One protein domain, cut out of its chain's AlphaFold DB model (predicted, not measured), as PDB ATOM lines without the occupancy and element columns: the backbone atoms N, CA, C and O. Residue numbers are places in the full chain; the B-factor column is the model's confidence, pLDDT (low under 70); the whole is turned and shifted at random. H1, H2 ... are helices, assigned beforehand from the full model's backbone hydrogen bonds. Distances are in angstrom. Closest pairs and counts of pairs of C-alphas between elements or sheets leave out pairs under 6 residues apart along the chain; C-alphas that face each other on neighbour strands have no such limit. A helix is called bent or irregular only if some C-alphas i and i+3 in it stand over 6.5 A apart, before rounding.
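What this domain is: This is residues 4 to 52 of the 123 residues of the protein "Proline iminopeptidase" of Corynebacterium sanguinis (UniProt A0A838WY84). With little regular structure, the model has helix H2 at one end, the short helix H1 making a corner with its beginning, and a long looping stretch, residues 4 to 31, that reaches to the other end near Ala 19. The 49 printed residues have two named helices, H1 then H2, and no named strand; the class is all helix, with 16 residues in named elements. It is loose, with a radius of gyration of the C-alphas of 12.5 A, and only just elongated, spanning 36 by 24 by 15 A.

How they stand to each other: H2, residues 40 to 51, touches H1, residues 32 to 35, only at the corner by their tight link, with residues 40 to 43 of H2 alone. The closest C-alphas are those of Phe 33 and Arg 40, 4.9 A apart. In H2, 6 of 8 O i to N i+4 pairs are within hydrogen-bond range; H1 is too short for such a pair.

Where its parts are: H2 measures 17.4 A from C-alpha 40 to C-alpha 51 at (-31.889, -45.293, -4.841). It is irregular: C-alphas 41 and 44 are 7.7 A apart. H1 measures 5.1 A from C-alpha 32 at (-46.055, -51.200, -10.252).

The domain as a whole: The C-alphas farthest apart, Ala 19 and Pro 41, are 36.4 A apart. The printed part has no cut, and no printed residue is under 70 in pLDDT.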
ATOM      1  N   SER A   4     -40.158 -38.133 -11.300       88.75
ATOM      2  CA  SER A   4     -41.447 -38.224 -10.598       88.75
ATOM      3  C   SER A   4     -41.460 -37.598  -9.199       88.75
ATOM      4  O   SER A   4     -42.526 -37.327  -8.661       88.75
ATOM      5  N   GLU A   5     -40.287 -37.379  -8.598       88.81
ATOM      6  CA  GLU A   5     -40.136 -36.725  -7.291       88.81
ATOM      7  C   GLU A   5     -39.769 -35.243  -7.419       88.81
ATOM      8  O   GLU A   5     -39.861 -34.498  -6.447       88.81
ATOM      9  N   THR A   6     -39.288 -34.822  -8.592       90.00
ATOM     10  CA  THR A   6     -38.683 -33.495  -8.790       90.00
ATOM     11  C   THR A   6     -39.442 -32.609  -9.767       90.00
ATOM     12  O   THR A   6     -39.204 -31.405  -9.772       90.00
ATOM     13  N   LEU A   7     -40.334 -33.180 -10.578       91.69
ATOM     14  CA  LEU A   7     -41.179 -32.471 -11.531       91.69
ATOM     15  C   LEU A   7     -42.641 -32.803 -11.231       91.69
ATOM     16  O   LEU A   7     -43.055 -33.954 -11.379       91.69
ATOM     17  N   ASP A   8     -43.417 -31.793 -10.838       92.94
ATOM     18  CA  ASP A   8     -44.797 -31.969 -10.372       92.94
ATOM     19  C   ASP A   8     -45.675 -32.667 -11.421       92.94
ATOM     20  O   ASP A   8     -46.398 -33.605 -11.089       92.94
ATOM     21  N   GLY A   9     -45.543 -32.309 -12.703       93.44
ATOM     22  CA  GLY A   9     -46.325 -32.934 -13.776       93.44
ATOM     23  C   GLY A   9     -46.004 -34.410 -14.064       93.44
ATOM     24  O   GLY A   9     -46.747 -35.043 -14.809       93.44
ATOM     25  N   PHE A  10     -44.917 -34.963 -13.510       92.56
ATOM     26  CA  PHE A  10     -44.573 -36.394 -13.579       92.56
ATOM     27  C   PHE A  10     -44.881 -37.147 -12.279       92.56
ATOM     28  O   PHE A  10     -44.590 -38.346 -12.176       92.56
ATOM     29  N   ALA A  11     -45.423 -36.469 -11.266       91.69
ATOM     30  CA  ALA A  11     -45.734 -37.111 -10.004       91.69
ATOM     31  C   ALA A  11     -46.825 -38.186 -10.197       91.69
ATOM     32  O   ALA A  11     -47.748 -37.984 -10.987       91.69
ATOM     33  N   PRO A  12     -46.781 -39.322  -9.473       89.69
ATOM     34  CA  PRO A  12     -47.756 -40.408  -9.647       89.69
ATOM     35  C   PRO A  12     -49.220 -39.992  -9.443       89.69
ATOM     36  O   PRO A  12     -50.127 -40.644  -9.950       89.69
ATOM     37  N   GLN A  13     -49.445 -38.930  -8.670       90.94
ATOM     38  CA  GLN A  13     -50.756 -38.358  -8.379       90.94
ATOM     39  C   GLN A  13     -51.167 -37.213  -9.316       90.94
ATOM     40  O   GLN A  13     -52.252 -36.671  -9.120       90.94
ATOM     41  N   ALA A  14     -50.316 -36.811 -10.267       93.44
ATOM     42  CA  ALA A  14     -50.615 -35.724 -11.191       93.44
ATOM     43  C   ALA A  14     -51.826 -36.071 -12.071       93.44
ATOM     44  O   ALA A  14     -52.019 -37.213 -12.496       93.44
ATOM     45  N   THR A  15     -52.640 -35.064 -12.355       94.56
ATOM     46  CA  THR A  15     -53.897 -35.170 -13.093       94.56
ATOM     47  C   THR A  15     -53.942 -34.151 -14.233       94.56
ATOM     48  O   THR A  15     -53.304 -33.106 -14.141       94.56
ATOM     49  N   PRO A  16     -54.728 -34.390 -15.301       95.38
ATOM     50  CA  PRO A  16     -54.876 -33.425 -16.394       95.38
ATOM     51  C   PRO A  16     -55.428 -32.047 -15.991       95.38
ATOM     52  O   PRO A  16     -55.362 -31.123 -16.798       95.38
ATOM     53  N   ASP A  17     -55.992 -31.921 -14.785       96.25
ATOM     54  CA  ASP A  17     -56.521 -30.664 -14.245       96.25
ATOM     55  C   ASP A  17     -55.449 -29.838 -13.502       96.25
ATOM     56  O   ASP A  17     -55.701 -28.685 -13.138       96.25
ATOM     57  N   ASP A  18     -54.263 -30.407 -13.267       96.19
ATOM     58  CA  ASP A  18     -53.151 -29.716 -12.618       96.19
ATOM     59  C   ASP A  18     -52.493 -28.684 -13.548       96.19
ATOM     60  O   ASP A  18     -52.620 -28.720 -14.772       96.19
ATOM     61  N   ALA A  19     -51.757 -27.738 -12.953       95.12
ATOM     62  CA  ALA A  19     -51.049 -26.700 -13.707       95.12
ATOM     63  C   ALA A  19     -49.995 -27.278 -14.672       95.12
ATOM     64  O   ALA A  19     -49.747 -26.695 -15.726       95.12
ATOM     65  N   GLU A  20     -49.401 -28.419 -14.313       93.81
ATOM     66  CA  GLU A  20     -48.530 -29.219 -15.168       93.81
ATOM     67  C   GLU A  20     -48.984 -30.679 -15.139       93.81
ATOM     68  O   GLU A  20     -49.174 -31.256 -14.071       93.81
ATOM     69  N   PHE A  21     -49.109 -31.287 -16.317       94.00
ATOM     70  CA  PHE A  21     -49.422 -32.702 -16.473       94.00
ATOM     71  C   PHE A  21     -48.667 -33.262 -17.676       94.00
ATOM     72  O   PHE A  21     -48.827 -32.776 -18.799       94.00
ATOM     73  N   TYR A  22     -47.854 -34.292 -17.445       90.75
ATOM     74  CA  TYR A  22     -47.071 -34.946 -18.486       90.75
ATOM     75  C   TYR A  22     -47.501 -36.401 -18.663       90.75
ATOM     76  O   TYR A  22     -47.861 -37.101 -17.718       90.75
ATOM     77  N   LEU A  23     -47.422 -36.883 -19.902       87.94
ATOM     78  CA  LEU A  23     -47.553 -38.309 -20.171       87.94
ATOM     79  C   LEU A  23     -46.278 -39.018 -19.714       87.94
ATOM     80  O   LEU A  23     -45.171 -38.617 -20.064       87.94
ATOM     81  N   THR A  24     -46.432 -40.103 -18.961       86.25
ATOM     82  CA  THR A  24     -45.303 -40.817 -18.356       86.25
ATOM     83  C   THR A  24     -44.597 -41.767 -19.326       86.25
ATOM     84  O   THR A  24     -43.529 -42.266 -19.001       86.25
ATOM     85  N   GLY A  25     -45.147 -42.056 -20.509       84.62
ATOM     86  CA  GLY A  25     -44.506 -42.942 -21.492       84.62
ATOM     87  C   GLY A  25     -44.066 -44.287 -20.890       84.62
ATOM     88  O   GLY A  25     -44.887 -45.013 -20.336       84.62
ATOM     89  N   GLU A  26     -42.767 -44.594 -20.972       85.50
ATOM     90  CA  GLU A  26     -42.154 -45.833 -20.455       85.50
ATOM     91  C   GLU A  26     -41.592 -45.714 -19.020       85.50
ATOM     92  O   GLU A  26     -40.766 -46.528 -18.604       85.50
ATOM     93  N   HIS A  27     -42.004 -44.707 -18.240       88.44
ATOM     94  CA  HIS A  27     -41.545 -44.571 -16.853       88.44
ATOM     95  C   HIS A  27     -41.957 -45.772 -15.994       88.44
ATOM     96  O   HIS A  27     -43.102 -46.226 -16.031       88.44
ATOM     97  N   ILE A  28     -41.016 -46.236 -15.169       90.75
ATOM     98  CA  ILE A  28     -41.234 -47.275 -14.164       90.75
ATOM     99  C   ILE A  28     -41.355 -46.627 -12.782       90.75
ATOM    100  O   ILE A  28     -40.462 -45.903 -12.342       90.75
ATOM    101  N   PHE A  29     -42.447 -46.922 -12.085       91.56
ATOM    102  CA  PHE A  29     -42.793 -46.411 -10.767       91.56
ATOM    103  C   PHE A  29     -42.780 -47.516  -9.702       91.56
ATOM    104  O   PHE A  29     -43.129 -48.663  -9.997       91.56
ATOM    105  N   PRO A  30     -42.478 -47.180  -8.432       92.00
ATOM    106  CA  PRO A  30     -42.455 -48.158  -7.343       92.00
ATOM    107  C   PRO A  30     -43.765 -48.939  -7.169       92.00
ATOM    108  O   PRO A  30     -43.725 -50.144  -6.930       92.00
ATOM    109  N   PHE A  31     -44.923 -48.288  -7.341       92.44
ATOM    110  CA  PHE A  31     -46.229 -48.926  -7.133       92.44
ATOM    111  C   PHE A  31     -46.489 -50.099  -8.094       92.44
ATOM    112  O   PHE A  31     -47.190 -51.039  -7.732       92.44
ATOM    113  N   GLN A  32     -45.880 -50.107  -9.287       94.25
ATOM    114  CA  GLN A  32     -46.055 -51.200 -10.252       94.25
ATOM    115  C   GLN A  32     -45.551 -52.538  -9.691       94.25
ATOM    116  O   GLN A  32     -46.101 -53.589 -10.012       94.25
ATOM    117  N   PHE A  33     -44.552 -52.506  -8.802       96.69
ATOM    118  CA  PHE A  33     -44.034 -53.694  -8.120       96.69
ATOM    119  C   PHE A  33     -44.948 -54.191  -6.995       96.69
ATOM    120  O   PHE A  33     -44.827 -55.345  -6.589       96.69
ATOM    121  N   ASP A  34     -45.861 -53.359  -6.491       95.81
ATOM    122  CA  ASP A  34     -46.897 -53.768  -5.540       95.81
ATOM    123  C   ASP A  34     -48.116 -54.361  -6.259       95.81
ATOM    124  O   ASP A  34     -48.693 -55.369  -5.821       95.81
ATOM    125  N   GLU A  35     -48.478 -53.764  -7.392       95.75
ATOM    126  CA  GLU A  35     -49.687 -54.089  -8.144       95.75
ATOM    127  C   GLU A  35     -49.534 -55.319  -9.042       95.75
ATOM    128  O   GLU A  35     -50.435 -56.161  -9.046       95.75
ATOM    129  N   ASP A  36     -48.406 -55.477  -9.743       97.31
ATOM    130  CA  ASP A  36     -48.172 -56.613 -10.640       97.31
ATOM    131  C   ASP A  36     -47.502 -57.791  -9.898       97.31
ATOM    132  O   ASP A  36     -46.332 -57.705  -9.497       97.31
ATOM    133  N   PRO A  37     -48.187 -58.946  -9.738       97.81
ATOM    134  CA  PRO A  37     -47.608 -60.122  -9.097       97.81
ATOM    135  C   PRO A  37     -46.335 -60.649  -9.768       97.81
ATOM    136  O   PRO A  37     -45.508 -61.244  -9.078       97.81
ATOM    137  N   ALA A  38     -46.168 -60.448 -11.080       98.19
ATOM    138  CA  ALA A  38     -44.969 -60.856 -11.804       98.19
ATOM    139  C   ALA A  38     -43.756 -59.979 -11.459       98.19
ATOM    140  O   ALA A  38     -42.620 -60.447 -11.554       98.19
ATOM    141  N   LEU A  39     -43.987 -58.736 -11.022       97.62
ATOM    142  CA  LEU A  39     -42.933 -57.792 -10.652       97.62
ATOM    143  C   LEU A  39     -42.549 -57.871  -9.170       97.62
ATOM    144  O   LEU A  39     -41.387 -57.635  -8.843       97.62
ATOM    145  N   ARG A  40     -43.465 -58.272  -8.277       98.00
ATOM    146  CA  ARG A  40     -43.221 -58.374  -6.818       98.00
ATOM    147  C   ARG A  40     -41.887 -59.017  -6.412       98.00
ATOM    148  O   ARG A  40     -41.239 -58.460  -5.525       98.00
ATOM    149  N   PRO A  41     -41.429 -60.133  -7.020       98.38
ATOM    150  CA  PRO A  41     -40.150 -60.749  -6.648       98.38
ATOM    151  C   PRO A  41     -38.929 -59.841  -6.851       98.38
ATOM    152  O   PRO A  41     -37.887 -60.084  -6.251       98.38
ATOM    153  N   PHE A  42     -39.047 -58.808  -7.687       97.94
ATOM    154  CA  PHE A  42     -37.965 -57.889  -8.034       97.94
ATOM    155  C   PHE A  42     -38.015 -56.565  -7.264       97.94
ATOM    156  O   PHE A  42     -37.115 -55.748  -7.443       97.94
ATOM    157  N   LYS A  43     -39.031 -56.341  -6.415       97.75
ATOM    158  CA  LYS A  43     -39.279 -55.044  -5.762       97.75
ATOM    159  C   LYS A  43     -38.054 -54.504  -5.025       97.75
ATOM    160  O   LYS A  43     -37.635 -53.380  -5.274       97.75
ATOM    161  N   GLU A  44     -37.461 -55.315  -4.152       97.81
ATOM    162  CA  GLU A  44     -36.321 -54.900  -3.325       97.81
ATOM    163  C   GLU A  44     -35.110 -54.495  -4.181       97.81
ATOM    164  O   GLU A  44     -34.523 -53.436  -3.965       97.81
ATOM    165  N   VAL A  45     -34.798 -55.287  -5.211       97.50
ATOM    166  CA  VAL A  45     -33.684 -55.013  -6.133       97.50
ATOM    167  C   VAL A  45     -33.958 -53.769  -6.979       97.50
ATOM    168  O   VAL A  45     -33.069 -52.940  -7.166       97.50
ATOM    169  N   ALA A  46     -35.183 -53.609  -7.483       96.00
ATOM    170  CA  ALA A  46     -35.571 -52.431  -8.252       96.00
ATOM    171  C   ALA A  46     -35.462 -51.152  -7.411       96.00
ATOM    172  O   ALA A  46     -34.956 -50.138  -7.888       96.00
ATOM    173  N   GLU A  47     -35.875 -51.209  -6.146       94.62
ATOM    174  CA  GLU A  47     -35.735 -50.102  -5.208       94.62
ATOM    175  C   GLU A  47     -34.273 -49.775  -4.868       94.62
ATOM    176  O   GLU A  47     -33.912 -48.600  -4.775       94.62
ATOM    177  N   GLU A  48     -33.421 -50.785  -4.675       95.62
ATOM    178  CA  GLU A  48     -31.986 -50.585  -4.451       95.62
ATOM    179  C   GLU A  48     -31.335 -49.879  -5.647       95.62
ATOM    180  O   GLU A  48     -30.643 -48.874  -5.473       95.62
ATOM    181  N   LEU A  49     -31.633 -50.337  -6.868       93.44
ATOM    182  CA  LEU A  49     -31.179 -49.697  -8.103       93.44
ATOM    183  C   LEU A  49     -31.697 -48.260  -8.224       93.44
ATOM    184  O   LEU A  49     -30.927 -47.355  -8.545       93.44
ATOM    185  N   ALA A  50     -32.980 -48.034  -7.932       91.75
ATOM    186  CA  ALA A  50     -33.604 -46.719  -8.029       91.75
ATOM    187  C   ALA A  50     -33.023 -45.706  -7.027       91.75
ATOM    188  O   ALA A  50     -33.006 -44.511  -7.319       91.75
ATOM    189  N   ARG A  51     -32.533 -46.148  -5.860       91.69
ATOM    190  CA  ARG A  51     -31.889 -45.293  -4.841       91.69
ATOM    191  C   ARG A  51     -30.394 -45.070  -5.072       91.69
ATOM    192  O   ARG A  51     -29.806 -44.233  -4.395       91.69
ATOM    193  N   ASN A  52     -29.778 -45.783  -6.008       91.94
ATOM    194  CA  ASN A  52     -28.363 -45.605  -6.291       91.94
ATOM    195  C   ASN A  52     -28.113 -44.255  -6.987       91.94
ATOM    196  O   ASN A  52     -28.591 -44.025  -8.098       91.94
TER     197      ASN A  52